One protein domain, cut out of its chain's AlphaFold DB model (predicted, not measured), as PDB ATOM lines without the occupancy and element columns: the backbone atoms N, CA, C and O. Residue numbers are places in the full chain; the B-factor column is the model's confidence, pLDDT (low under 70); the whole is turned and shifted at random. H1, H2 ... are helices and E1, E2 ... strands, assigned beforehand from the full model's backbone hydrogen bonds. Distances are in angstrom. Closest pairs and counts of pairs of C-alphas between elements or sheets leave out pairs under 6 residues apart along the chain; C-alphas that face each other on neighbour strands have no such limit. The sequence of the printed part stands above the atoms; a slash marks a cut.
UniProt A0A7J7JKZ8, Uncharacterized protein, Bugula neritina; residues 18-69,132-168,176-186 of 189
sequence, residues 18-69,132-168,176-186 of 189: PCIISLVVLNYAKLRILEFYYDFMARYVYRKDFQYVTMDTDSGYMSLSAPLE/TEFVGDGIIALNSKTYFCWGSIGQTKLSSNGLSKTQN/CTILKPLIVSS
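This is residues 18 to 69, 132 to 168 and 176 to 186 of the 189 residues of an uncharacterized protein of Bugula neritina (UniProt A0A7J7JKZ8). Two antiparallel sheets, E1 E2 E7 E3 and the smaller E4 E5 E6, form a sandwich, face to face with strands crossed at 51 degrees. The long helix H1 lies over the other face of the larger sheet, and its residues 18 to 25 stick out. The printed part has 100 residues, with H1 first and then E1 to E7 in order along the chain; the class is mixed, helices and strands. It is flat, spanning 43 by 40 by 19 A, and only just compact, close to loose, with a radius of gyration of the C-alphas of 15.1 A.

In the larger sheet, edge strand E1, residues 50 to 56, forms a hairpin with E2, residues 59 to 64; N 53 and O 61 are 2.8 A apart, within hydrogen-bond range. E7, residues 181 to 185, is antiparallel to E2, N 60 to O 184 2.9 A, and to edge strand E3, residues 132 to 135, N 183 to O 134 2.9 A. H1, residues 18 to 44, is on this sheet in two layers, a helix on one face, over E2 at a height over the sheet of 10.7 A; their closest C-alphas, Ile 33 and Ser 59, are 7.5 A apart. It runs along the strands, 10 degrees from E2 on the local plane, with 21 of 23 O i to N i+4 pairs within range. E4, residues 138 to 143, E5, residues 146 to 150, and E6, residues 156 to 160, make a meander, each strand the antiparallel neighbour of the one before; N 140 to O 148 is 2.9 A and N 149 to O 157 is 2.8 A. The closest C-alphas of E4 and E7, Gly 138 and Pro 181, are 5.8 A apart.

H1 runs 37.6 A from C-alpha 18 at (177.121, 206.871, 283.225). E1 is 17.7 A long, E4 15.9 A and E2 15.8 A. E7 ends at C-alpha 185, (156.744, 199.382, 272.053).

The farthest C-alphas, Ile 20 and Ile 153, are 45.4 A apart. Residues 70 to 131 and 169 to 175 are not printed, with C-alpha gaps of 13.2 A and 19.4 A. The links printed whole are tight. Residues 153 to 154, 165 to 168 and 176 to 186 have pLDDT under 70.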
ATOM      1  N   PRO A  18     177.834 207.163 284.473       89.56
ATOM      2  CA  PRO A  18     177.121 206.871 283.225       89.56
ATOM      3  C   PRO A  18     176.883 205.374 282.964       89.56
ATOM      4  O   PRO A  18     175.812 204.997 282.482       89.56
ATOM      5  N   CYS A  19     177.840 204.505 283.309       88.00
ATOM      6  CA  CYS A  19     177.672 203.054 283.192       88.00
ATOM      7  C   CYS A  19     176.581 202.533 284.138       88.00
ATOM      8  O   CYS A  19     175.759 201.716 283.723       88.00
ATOM      9  N   ILE A  20     176.530 203.036 285.377       90.50
ATOM     10  CA  ILE A  20     175.489 202.667 286.351       90.50
ATOM     11  C   ILE A  20     174.111 203.097 285.841       90.50
ATOM     12  O   ILE A  20     173.191 202.283 285.824       90.50
ATOM     13  N   ILE A  21     173.971 204.339 285.365       91.12
ATOM     14  CA  ILE A  21     172.705 204.842 284.808       91.12
ATOM     15  C   ILE A  21     172.253 203.965 283.635       91.12
ATOM     16  O   ILE A  21     171.104 203.532 283.601       91.12
ATOM     17  N   SER A  22     173.162 203.640 282.713       88.00
ATOM     18  CA  SER A  22     172.854 202.805 281.543       88.00
ATOM     19  C   SER A  22     172.375 201.407 281.942       88.00
ATOM     20  O   SER A  22     171.388 200.903 281.403       88.00
ATOM     21  N   LEU A  23     173.038 200.790 282.925       89.38
ATOM     22  CA  LEU A  23     172.642 199.494 283.468       89.38
ATOM     23  C   LEU A  23     171.252 199.561 284.113       89.38
ATOM     24  O   LEU A  23     170.422 198.683 283.885       89.38
ATOM     25  N   VAL A  24     170.991 200.596 284.907       90.81
ATOM     26  CA  VAL A  24     169.710 200.787 285.594       90.81
ATOM     27  C   VAL A  24     168.578 200.987 284.586       90.81
ATOM     28  O   VAL A  24     167.581 200.273 284.658       90.81
ATOM     29  N   VAL A  25     168.748 201.872 283.599       88.81
ATOM     30  CA  VAL A  25     167.749 202.124 282.545       88.81
ATOM     31  C   VAL A  25     167.418 200.843 281.776       88.81
ATOM     32  O   VAL A  25     166.245 200.521 281.596       88.81
ATOM     33  N   LEU A  26     168.433 200.068 281.380       87.81
ATOM     34  CA  LEU A  26     168.221 198.805 280.671       87.81
ATOM     35  C   LEU A  26     167.464 197.779 281.529       87.81
ATOM     36  O   LEU A  26     166.597 197.069 281.017       87.81
ATOM     37  N   ASN A  27     167.778 197.684 282.822       89.62
ATOM     38  CA  ASN A  27     167.074 196.773 283.724       89.62
ATOM     39  C   ASN A  27     165.619 197.202 283.955       89.62
ATOM     40  O   ASN A  27     164.738 196.345 283.930       89.62
ATOM     41  N   TYR A  28     165.346 198.502 284.095       90.62
ATOM     42  CA  TYR A  28     163.974 199.009 284.191       90.62
ATOM     43  C   TYR A  28     163.171 198.767 282.909       90.62
ATOM     44  O   TYR A  28     162.016 198.361 282.996       90.62
ATOM     45  N   ALA A  29     163.770 198.935 281.725       87.25
ATOM     46  CA  ALA A  29     163.103 198.622 280.460       87.25
ATOM     47  C   ALA A  29     162.719 197.132 280.368       87.25
ATOM     48  O   ALA A  29     161.583 196.797 280.027       87.25
ATOM     49  N   LYS A  30     163.633 196.229 280.761       87.88
ATOM     50  CA  LYS A  30     163.360 194.783 280.829       87.88
ATOM     51  C   LYS A  30     162.249 194.457 281.820       87.88
ATOM     52  O   LYS A  30     161.347 193.695 281.484       87.88
ATOM     53  N   LEU A  31     162.309 195.034 283.022       91.81
ATOM     54  CA  LEU A  31     161.267 194.864 284.029       91.81
ATOM     55  C   LEU A  31     159.916 195.317 283.474       91.81
ATOM     56  O   LEU A  31     158.945 194.579 283.580       91.81
ATOM     57  N   ARG A  32     159.869 196.463 282.788       91.38
ATOM     58  CA  ARG A  32     158.626 197.006 282.244       91.38
ATOM     59  C   ARG A  32     157.993 196.113 281.174       91.38
ATOM     60  O   ARG A  32     156.772 195.968 281.148       91.38
ATOM     61  N   ILE A  33     158.797 195.475 280.318       89.56
ATOM     62  CA  ILE A  33     158.302 194.445 279.386       89.56
ATOM     63  C   ILE A  33     157.726 193.243 280.140       89.56
ATOM     64  O   ILE A  33     156.685 192.717 279.747       89.56
ATOM     65  N   LEU A  34     158.401 192.782 281.196       91.75
ATOM     66  CA  LEU A  34     157.938 191.633 281.978       91.75
ATOM     67  C   LEU A  34     156.632 191.949 282.712       91.75
ATOM     68  O   LEU A  34     155.713 191.139 282.669       91.75
ATOM     69  N   GLU A  35     156.519 193.135 283.304       94.38
ATOM     70  CA  GLU A  35     155.271 193.651 283.873       94.38
ATOM     71  C   GLU A  35     154.157 193.662 282.818       94.38
ATOM     72  O   GLU A  35     153.060 193.173 283.061       94.38
ATOM     73  N   PHE A  36     154.432 194.122 281.595       93.62
ATOM     74  CA  PHE A  36     153.440 194.067 280.518       93.62
ATOM     75  C   PHE A  36     153.044 192.634 280.143       93.62
ATOM     76  O   PHE A  36     151.876 192.350 279.875       93.62
ATOM     77  N   TYR A  37     153.990 191.699 280.151       93.69
ATOM     78  CA  TYR A  37     153.678 190.297 279.903       93.69
ATOM     79  C   TYR A  37     152.793 189.706 281.012       93.69
ATOM     80  O   TYR A  37     151.756 189.114 280.713       93.69
ATOM     81  N   TYR A  38     153.180 189.851 282.281       94.88
ATOM     82  CA  TYR A  38     152.517 189.174 283.399       94.88
ATOM     83  C   TYR A  38     151.289 189.929 283.918       94.88
ATOM     84  O   TYR A  38     150.224 189.329 284.074       94.88
ATOM     85  N   ASP A  39     151.401 191.239 284.120       95.62
ATOM     86  CA  ASP A  39     150.364 192.054 284.760       95.62
ATOM     87  C   ASP A  39     149.322 192.578 283.767       95.62
ATOM     88  O   ASP A  39     148.212 192.936 284.172       95.62
ATOM     89  N   PHE A  40     149.644 192.594 282.468       95.19
ATOM     90  CA  PHE A  40     148.715 192.987 281.410       95.19
ATOM     91  C   PHE A  40     148.297 191.799 280.532       95.19
ATOM     92  O   PHE A  40     147.145 191.367 280.607       95.19
ATOM     93  N   MET A  41     149.198 191.222 279.729       95.19
ATOM     94  CA  MET A  41     148.823 190.189 278.749       95.19
ATOM     95  C   MET A  41     148.307 188.906 279.416       95.19
ATOM     96  O   MET A  41     147.194 188.463 279.135       95.19
ATOM     97  N   ALA A  42     149.076 188.320 280.336       95.31
ATOM     98  CA  ALA A  42     148.711 187.073 281.010       95.31
ATOM     99  C   ALA A  42     147.536 187.234 281.990       95.31
ATOM    100  O   ALA A  42     146.846 186.252 282.285       95.31
ATOM    101  N   ARG A  43     147.282 188.459 282.465       96.19
ATOM    102  CA  ARG A  43     146.126 188.801 283.300       96.19
ATOM    103  C   ARG A  43     144.849 188.894 282.469       96.19
ATOM    104  O   ARG A  43     143.899 188.167 282.745       96.19
ATOM    105  N   TYR A  44     144.834 189.748 281.444       96.75
ATOM    106  CA  TYR A  44     143.613 190.109 280.719       96.75
ATOM    107  C   TYR A  44     143.292 189.224 279.514       96.75
ATOM    108  O   TYR A  44     142.159 189.267 279.047       96.75
ATOM    109  N   VAL A  45     144.228 188.415 279.010       96.56
ATOM    110  CA  VAL A  45     144.030 187.560 277.825       96.56
ATOM    111  C   VAL A  45     144.259 186.095 278.202       96.56
ATOM    112  O   VAL A  45     145.128 185.769 279.017       96.56
ATOM    113  N   TYR A  46     143.458 185.161 277.679       96.31
ATOM    114  CA  TYR A  46     143.729 183.734 277.886       96.31
ATOM    115  C   TYR A  46     144.999 183.310 277.144       96.31
ATOM    116  O   TYR A  46     145.259 183.742 276.025       96.31
ATOM    117  N   ARG A  47     145.774 182.390 277.730       94.75
ATOM    118  CA  ARG A  47     147.052 181.933 277.159       94.75
ATOM    119  C   ARG A  47     146.935 181.352 275.741       94.75
ATOM    120  O   ARG A  47     147.907 181.409 274.995       94.75
ATOM    121  N   LYS A  48     145.770 180.805 275.378       94.81
ATOM    122  CA  LYS A  48     145.475 180.264 274.040       94.81
ATOM    123  C   LYS A  48     145.318 181.342 272.958       94.81
ATOM    124  O   LYS A  48     145.449 181.033 271.782       94.81
ATOM    125  N   ASP A  49     145.017 182.578 273.360       93.62
ATOM    126  CA  ASP A  49     144.639 183.669 272.457       93.62
ATOM    127  C   ASP A  49     145.809 184.595 272.111       93.62
ATOM    128  O   ASP A  49     145.664 185.473 271.259       93.62
ATOM    129  N   PHE A  50     146.978 184.390 272.727       94.12
ATOM    130  CA  PHE A  50     148.193 185.102 272.353       94.12
ATOM    131  C   PHE A  50     149.453 184.242 272.456       94.12
ATOM    132  O   PHE A  50     149.560 183.340 273.288       94.12
ATOM    133  N   GLN A  51     150.445 184.563 271.627       91.94
ATOM    134  CA  GLN A  51     151.765 183.943 271.651       91.94
ATOM    135  C   GLN A  51     152.836 184.988 271.351       91.94
ATOM    136  O   GLN A  51     152.822 185.598 270.288       91.94
ATOM    137  N   TYR A  52     153.799 185.175 272.252       90.06
ATOM    138  CA  TYR A  52     154.970 186.001 271.956       90.06
ATOM    139  C   TYR A  52     155.876 185.296 270.943       90.06
ATOM    140  O   TYR A  52     156.114 184.090 271.053       90.06
ATOM    141  N   VAL A  53     156.358 186.060 269.966       88.00
ATOM    142  CA  VAL A  53     157.234 185.602 268.880       88.00
ATOM    143  C   VAL A  53     158.671 186.029 269.157       88.00
ATOM    144  O   VAL A  53     159.567 185.197 269.213       88.00
ATOM    145  N   THR A  54     158.894 187.327 269.364       86.75
ATOM    146  CA  THR A  54     160.212 187.881 269.693       86.75
ATOM    147  C   THR A  54     160.057 189.142 270.535       86.75
ATOM    148  O   THR A  54     159.015 189.800 270.504       86.75
ATOM    149  N   MET A  55     161.093 189.492 271.291       85.75
ATOM    150  CA  MET A  55     161.184 190.747 272.034       85.75
ATOM    151  C   MET A  55     162.536 191.398 271.746       85.75
ATOM    152  O   MET A  55     163.546 190.701 271.638       85.75
ATOM    153  N   ASP A  56     162.557 192.720 271.620       81.81
ATOM    154  CA  ASP A  56     163.786 193.500 271.484       81.81
ATOM    155  C   ASP A  56     163.724 194.723 272.396       81.81
ATOM    156  O   ASP A  56     162.942 195.634 272.139       81.81
ATOM    157  N   THR A  57     164.577 194.723 273.424       80.31
ATOM    158  CA  THR A  57     164.838 195.807 274.387       80.31
ATOM    159  C   THR A  57     163.601 196.338 275.121       80.31
ATOM    160  O   THR A  57     163.433 196.047 276.301       80.31
ATOM    161  N   ASP A  58     162.753 197.099 274.440       81.69
ATOM    162  CA  ASP A  58     161.560 197.789 274.937       81.69
ATOM    163  C   ASP A  58     160.302 197.499 274.072       81.69
ATOM    164  O   ASP A  58     159.233 198.076 274.302       81.69
ATOM    165  N   SER A  59     160.435 196.604 273.083       85.12
ATOM    166  CA  SER A  59     159.401 196.204 272.129       85.12
ATOM    167  C   SER A  59     159.109 194.701 272.178       85.12
ATOM    168  O   SER A  59     160.000 193.866 272.370       85.12
ATOM    169  N   GLY A  60     157.842 194.343 271.984       88.56
ATOM    170  CA  GLY A  60     157.367 192.962 271.925       88.56
ATOM    171  C   GLY A  60     156.552 192.696 270.667       88.56
ATOM    172  O   GLY A  60     155.706 193.504 270.280       88.56
ATOM    173  N   TYR A  61     156.793 191.542 270.051       88.31
ATOM    174  CA  TYR A  61     156.071 191.037 268.890       88.31
ATOM    175  C   TYR A  61     155.296 189.807 269.322       88.31
ATOM    176  O   TYR A  61     155.887 188.823 269.777       88.31
ATOM    177  N   MET A  62     153.979 189.845 269.169       91.31
ATOM    178  CA  MET A  62     153.119 188.733 269.548       91.31
ATOM    179  C   MET A  62     152.031 188.488 268.521       91.31
ATOM    180  O   MET A  62     151.565 189.412 267.860       91.31
ATOM    181  N   SER A  63     151.625 187.230 268.424       91.25
ATOM    182  CA  SER A  63     150.449 186.815 267.692       91.25
ATOM    183  C   SER A  63     149.213 186.878 268.561       91.25
ATOM    184  O   SER A  63     149.283 186.455 269.713       91.25
ATOM    185  N   LEU A  64     148.099 187.344 267.996       93.12
ATOM    186  CA  LEU A  64     146.787 187.338 268.638       93.12
ATOM    187  C   LEU A  64     145.772 186.541 267.805       93.12
ATOM    188  O   LEU A  64     145.770 186.637 266.574       93.12
ATOM    189  N   SER A  65     144.874 185.805 268.467       92.25
ATOM    190  CA  SER A  65     143.797 185.049 267.803       92.25
ATOM    191  C   SER A  65     142.747 185.967 267.157       92.25
ATOM    192  O   SER A  65     142.205 185.662 266.093       92.25
ATOM    193  N   ALA A  66     142.503 187.137 267.750       90.44
ATOM    194  CA  ALA A  66     141.666 188.206 267.211       90.44
ATOM    195  C   ALA A  66     142.171 189.582 267.710       90.44
ATOM    196  O   ALA A  66     143.139 189.635 268.469       90.44
ATOM    197  N   PRO A  67     141.571 190.716 267.289       89.50
ATOM    198  CA  PRO A  67     141.937 192.031 267.820       89.50
ATOM    199  C   PRO A  67     141.913 192.057 269.355       89.50
ATOM    200  O   PRO A  67     140.986 191.506 269.947       89.50
ATOM    201  N   LEU A  68     142.895 192.725 269.976       90.81
ATOM    202  CA  LEU A  68     143.136 192.697 271.428       90.81
ATOM    203  C   LEU A  68     141.863 192.917 272.259       90.81
ATOM    204  O   LEU A  68     141.579 192.146 273.166       90.81
ATOM    205  N   GLU A  69     141.053 193.914 271.902       89.31
ATOM    206  CA  GLU A  69     139.816 194.249 272.622       89.31
ATOM    207  C   GLU A  69     138.751 193.134 272.592       89.31
ATOM    208  O   GLU A  69     137.890 193.096 273.465       89.31
ATOM    209  N   THR A 132     151.093 200.711 269.902       89.12
ATOM    210  CA  THR A 132     151.073 199.840 268.737       89.12
ATOM    211  C   THR A 132     151.901 200.432 267.599       89.12
ATOM    212  O   THR A 132     151.521 201.469 267.060       89.12
ATOM    213  N   GLU A 133     153.000 199.782 267.209       85.94
ATOM    214  CA  GLU A 133     153.822 200.254 266.076       85.94
ATOM    215  C   GLU A 133     153.393 199.666 264.730       85.94
ATOM    216  O   GLU A 133     153.560 200.293 263.689       85.94
ATOM    217  N   PHE A 134     152.891 198.433 264.736       86.25
ATOM    218  CA  PHE A 134     152.511 197.706 263.531       86.25
ATOM    219  C   PHE A 134     151.468 196.658 263.884       86.25
ATOM    220  O   PHE A 134     151.565 195.983 264.915       86.25
ATOM    221  N   VAL A 135     150.509 196.506 262.982       87.56
ATOM    222  CA  VAL A 135     149.550 195.409 262.971       87.56
ATOM    223  C   VAL A 135     149.637 194.770 261.599       87.56
ATOM    224  O   VAL A 135     149.600 195.475 260.592       87.56
ATOM    225  N   GLY A 136     149.748 193.450 261.555       87.06
ATOM    226  CA  GLY A 136     149.817 192.731 260.292       87.06
ATOM    227  C   GLY A 136     149.161 191.365 260.344       87.06
ATOM    228  O   GLY A 136     148.519 190.987 261.325       87.06
ATOM    229  N   ASP A 137     149.394 190.608 259.282       86.69
ATOM    230  CA  ASP A 137     148.886 189.254 259.090       86.69
ATOM    231  C   ASP A 137     149.897 188.189 259.519       86.69
ATOM    232  O   ASP A 137     149.509 187.079 259.882       86.69
ATOM    233  N   GLY A 138     151.192 188.516 259.483       83.81
ATOM    234  CA  GLY A 138     152.253 187.554 259.742       83.81
ATOM    235  C   GLY A 138     153.584 188.164 260.161       83.81
ATOM    236  O   GLY A 138     153.878 189.327 259.870       83.81
ATOM    237  N   ILE A 139     154.393 187.350 260.836       86.81
ATOM    238  CA  ILE A 139     155.791 187.631 261.153       86.81
ATOM    239  C   ILE A 139     156.620 186.351 261.038       86.81
ATOM    240  O   ILE A 139     156.231 185.306 261.551       86.81
ATOM    241  N   ILE A 140     157.796 186.466 260.424       84.94
ATOM    242  CA  ILE A 140     158.872 185.476 260.490       84.94
ATOM    243  C   ILE A 140     160.008 186.112 261.285       84.94
ATOM    244  O   ILE A 140     160.537 187.147 260.885       84.94
ATOM    245  N   ALA A 141     160.377 185.514 262.414       86.44
ATOM    246  CA  ALA A 141     161.510 185.946 263.228       86.44
ATOM    247  C   ALA A 141     162.552 184.826 263.256       86.44
ATOM    248  O   ALA A 141     162.303 183.766 263.824       86.44
ATOM    249  N   LEU A 142     163.699 185.051 262.609       83.81
ATOM    250  CA  LEU A 142     164.749 184.035 262.462       83.81
ATOM    251  C   LEU A 142     165.734 184.063 263.631       83.81
ATOM    252  O   LEU A 142     166.172 183.023 264.111       83.81
ATOM    253  N   ASN A 143     166.110 185.262 264.074       80.75
ATOM    254  CA  ASN A 143     167.020 185.472 265.196       80.75
ATOM    255  C   ASN A 143     166.740 186.825 265.874       80.75
ATOM    256  O   ASN A 143     165.881 187.598 265.436       80.75
ATOM    257  N   SER A 144     167.488 187.130 266.939       78.75
ATOM    258  CA  SER A 144     167.414 188.430 267.604       78.75
ATOM    259  C   SER A 144     167.672 189.561 266.603       78.75
ATOM    260  O   SER A 144     168.773 189.686 266.069       78.75
ATOM    261  N   LYS A 145     166.669 190.421 266.401       79.81
ATOM    262  CA  LYS A 145     166.716 191.584 265.496       79.81
ATOM    263  C   LYS A 145     166.773 191.257 263.994       79.81
ATOM    264  O   LYS A 145     167.001 192.169 263.194       79.81
ATOM    265  N   THR A 146     166.491 190.011 263.606       85.12
ATOM    266  CA  THR A 146     166.219 189.636 262.209       85.12
ATOM    267  C   THR A 146     164.812 189.073 262.091       85.12
ATOM    268  O   THR A 146     164.556 187.915 262.427       85.12
ATOM    269  N   TYR A 147     163.894 189.918 261.632       84.44
ATOM    270  CA  TYR A 147     162.491 189.571 261.464       84.44
ATOM    271  C   TYR A 147     161.870 190.310 260.281       84.44
ATOM    272  O   TYR A 147     162.265 191.426 259.932       84.44
ATOM    273  N   PHE A 148     160.857 189.685 259.698       85.00
ATOM    274  CA  PHE A 148     160.063 190.217 258.608       85.00
ATOM    275  C   PHE A 148     158.583 190.110 258.966       85.00
ATOM    276  O   PHE A 148     158.058 189.011 259.136       85.00
ATOM    277  N   CYS A 149     157.912 191.252 259.086       85.69
ATOM    278  CA  CYS A 149     156.473 191.340 259.295       85.69
ATOM    279  C   CYS A 149     155.785 191.772 258.001       85.69
ATOM    280  O   CYS A 149     156.300 192.630 257.280       85.69
ATOM    281  N   TRP A 150     154.585 191.257 257.755       85.38
ATOM    282  CA  TRP A 150     153.727 191.685 256.652       85.38
ATOM    283  C   TRP A 150     152.281 191.848 257.113       85.38
ATOM    284  O   TRP A 150     151.847 191.214 258.076       85.38
ATOM    285  N   GLY A 151     151.533 192.691 256.413       81.88
ATOM    286  CA  GLY A 151     150.103 192.894 256.625       81.88
ATOM    287  C   GLY A 151     149.371 193.200 255.324       81.88
ATOM    288  O   GLY A 151     149.823 192.811 254.242       81.88
ATOM    289  N   SER A 152     148.266 193.937 255.450       78.00
ATOM    290  CA  SER A 152     147.441 194.430 254.346       78.00
ATOM    291  C   SER A 152     148.281 195.042 253.218       78.00
ATOM    292  O   SER A 152     149.340 195.619 253.469       78.00
ATOM    293  N   ILE A 153     147.775 194.924 251.982       63.09
ATOM    294  CA  ILE A 153     148.449 195.223 250.703       63.09
ATOM    295  C   ILE A 153     149.534 196.309 250.832       63.09
ATOM    296  O   ILE A 153     149.237 197.493 250.984       63.09
ATOM    297  N   GLY A 154     150.798 195.880 250.751       66.62
ATOM    298  CA  GLY A 154     151.982 196.746 250.688       66.62
ATOM    299  C   GLY A 154     152.650 197.093 252.023       66.62
ATOM    300  O   GLY A 154     153.735 197.670 252.002       66.62
ATOM    301  N   GLN A 155     152.074 196.742 253.179       76.25
ATOM    302  CA  GLN A 155     152.708 197.017 254.474       76.25
ATOM    303  C   GLN A 155     153.658 195.893 254.899       76.25
ATOM    304  O   GLN A 155     153.235 194.776 255.204       76.25
ATOM    305  N   THR A 156     154.951 196.211 254.974       82.06
ATOM    306  CA  THR A 156     156.000 195.302 255.453       82.06
ATOM    307  C   THR A 156     156.940 196.004 256.427       82.06
ATOM    308  O   THR A 156     157.282 197.167 256.219       82.06
ATOM    309  N   LYS A 157     157.418 195.290 257.453       82.12
ATOM    310  CA  LYS A 157     158.471 195.754 258.373       82.12
ATOM    311  C   LYS A 157     159.617 194.746 258.355       82.12
ATOM    312  O   LYS A 157     159.415 193.593 258.715       82.12
ATOM    313  N   LEU A 158     160.810 195.184 257.955       82.88
ATOM    314  CA  LEU A 158     162.010 194.346 257.887       82.88
ATOM    315  C   LEU A 158     163.098 194.871 258.826       82.88
ATOM    316  O   LEU A 158     163.601 195.990 258.660       82.88
ATOM    317  N   SER A 159     163.525 194.010 259.744       81.31
ATOM    318  CA  SER A 159     164.759 194.163 260.508       81.31
ATOM    319  C   SER A 159     165.736 193.061 260.114       81.31
ATOM    320  O   SER A 159     165.352 191.900 260.010       81.31
ATOM    321  N   SER A 160     166.992 193.429 259.881       79.50
ATOM    322  CA  SER A 160     168.046 192.527 259.408       79.50
ATOM    323  C   SER A 160     169.405 193.065 259.859       79.50
ATOM    324  O   SER A 160     170.201 193.559 259.056       79.50
ATOM    325  N   ASN A 161     169.631 193.088 261.174       77.06
ATOM    326  CA  ASN A 161     170.871 193.637 261.720       77.06
ATOM    327  C   ASN A 161     172.087 192.825 261.263       77.06
ATOM    328  O   ASN A 161     172.088 191.601 261.330       77.06
ATOM    329  N   GLY A 162     173.126 193.527 260.804       71.06
ATOM    330  CA  GLY A 162     174.338 192.908 260.262       71.06
ATOM    331  C   GLY A 162     174.243 192.477 258.793       71.06
ATOM    332  O   GLY A 162     175.217 191.943 258.274       71.06
ATOM    333  N   LEU A 163     173.120 192.733 258.108       71.56
ATOM    334  CA  LEU A 163     172.950 192.447 256.680       71.56
ATOM    335  C   LEU A 163     172.745 193.732 255.872       71.56
ATOM    336  O   LEU A 163     171.974 194.616 256.252       71.56
ATOM    337  N   SER A 164     173.412 193.817 254.720       70.38
ATOM    338  CA  SER A 164     173.208 194.910 253.765       70.38
ATOM    339  C   SER A 164     171.879 194.726 253.037       70.38
ATOM    340  O   SER A 164     171.719 193.788 252.256       70.38
ATOM    341  N   LYS A 165     170.931 195.637 253.270       68.06
ATOM    342  CA  LYS A 165     169.617 195.631 252.603       68.06
ATOM    343  C   LYS A 165     169.710 195.937 251.106       68.06
ATOM    344  O   LYS A 165     168.836 195.549 250.350       68.06
ATOM    345  N   THR A 166     170.766 196.626 250.680       65.62
ATOM    346  CA  THR A 166     170.972 197.012 249.278       65.62
ATOM    347  C   THR A 166     171.507 195.856 248.434       65.62
ATOM    348  O   THR A 166     171.295 195.825 247.230       65.62
ATOM    349  N   GLN A 167     172.225 194.920 249.060       61.41
ATOM    350  CA  GLN A 167     172.829 193.767 248.379       61.41
ATOM    351  C   GLN A 167     171.973 192.500 248.474       61.41
ATOM    352  O   GLN A 167     172.180 191.578 247.692       61.41
ATOM    353  N   ASN A 168     171.035 192.446 249.422       62.78
ATOM    354  CA  ASN A 168     170.184 191.286 249.653       62.78
ATOM    355  C   ASN A 168     168.731 191.640 249.356       62.78
ATOM    356  O   ASN A 168     168.147 192.499 250.016       62.78
ATOM    357  N   CYS A 176     157.132 180.019 255.480       40.97
ATOM    358  CA  CYS A 176     156.595 179.312 256.662       40.97
ATOM    359  C   CYS A 176     155.873 180.234 257.677       40.97
ATOM    360  O   CYS A 176     156.391 181.257 258.113       40.97
ATOM    361  N   THR A 177     154.691 179.744 258.076       37.56
ATOM    362  CA  THR A 177     153.815 179.979 259.248       37.56
ATOM    363  C   THR A 177     153.281 181.387 259.576       37.56
ATOM    364  O   THR A 177     153.992 182.347 259.850       37.56
ATOM    365  N   ILE A 178     151.945 181.449 259.600       42.50
ATOM    366  CA  ILE A 178     151.056 182.615 259.687       42.50
ATOM    367  C   ILE A 178     150.760 182.953 261.157       42.50
ATOM    368  O   ILE A 178     150.241 182.103 261.875       42.50
ATOM    369  N   LEU A 179     151.024 184.192 261.588       44.28
ATOM    370  CA  LEU A 179     150.707 184.700 262.931       44.28
ATOM    371  C   LEU A 179     150.531 186.229 262.905       44.28
ATOM    372  O   LEU A 179     151.514 186.926 262.699       44.28
ATOM    373  N   LYS A 180     149.334 186.770 263.180       43.03
ATOM    374  CA  LYS A 180     149.054 188.228 263.154       43.03
ATOM    375  C   LYS A 180     149.911 189.021 264.156       43.03
ATOM    376  O   LYS A 180     149.603 188.921 265.342       43.03
ATOM    377  N   PRO A 181     150.931 189.810 263.760       48.56
ATOM    378  CA  PRO A 181     151.719 190.583 264.710       48.56
ATOM    379  C   PRO A 181     150.922 191.771 265.259       48.56
ATOM    380  O   PRO A 181     150.420 192.589 264.491       48.56
ATOM    381  N   LEU A 182     150.880 191.904 266.583       45.81
ATOM    382  CA  LEU A 182     150.730 193.186 267.266       45.81
ATOM    383  C   LEU A 182     152.119 193.578 267.783       45.81
ATOM    384  O   LEU A 182     152.689 192.864 268.612       45.81
ATOM    385  N   ILE A 183     152.680 194.676 267.274       55.59
ATOM    386  CA  ILE A 183     153.899 195.257 267.846       55.59
ATOM    387  C   ILE A 183     153.486 196.214 268.930       55.59
ATOM    388  O   ILE A 183     152.722 197.133 268.657       55.59
ATOM    389  N   VAL A 184     154.040 196.032 270.117       50.31
ATOM    390  CA  VAL A 184     153.851 196.953 271.222       50.31
ATOM    391  C   VAL A 184     155.226 197.452 271.671       50.31
ATOM    392  O   VAL A 184     156.056 196.633 272.060       50.31
ATOM    393  N   SER A 185     155.495 198.757 271.582       42.59
ATOM    394  CA  SER A 185     156.744 199.382 272.053       42.59
ATOM    395  C   SER A 185     156.478 200.445 273.109       42.59
ATOM    396  O   SER A 185     155.425 201.082 273.108       42.59
ATOM    397  N   SER A 186     157.409 200.612 274.048       38.00
ATOM    398  CA  SER A 186     157.253 201.554 275.167       38.00
ATOM    399  C   SER A 186     158.048 202.856 275.008       38.00
ATOM    400  O   SER A 186     157.858 203.786 275.798       38.00
TER     401      SER A 186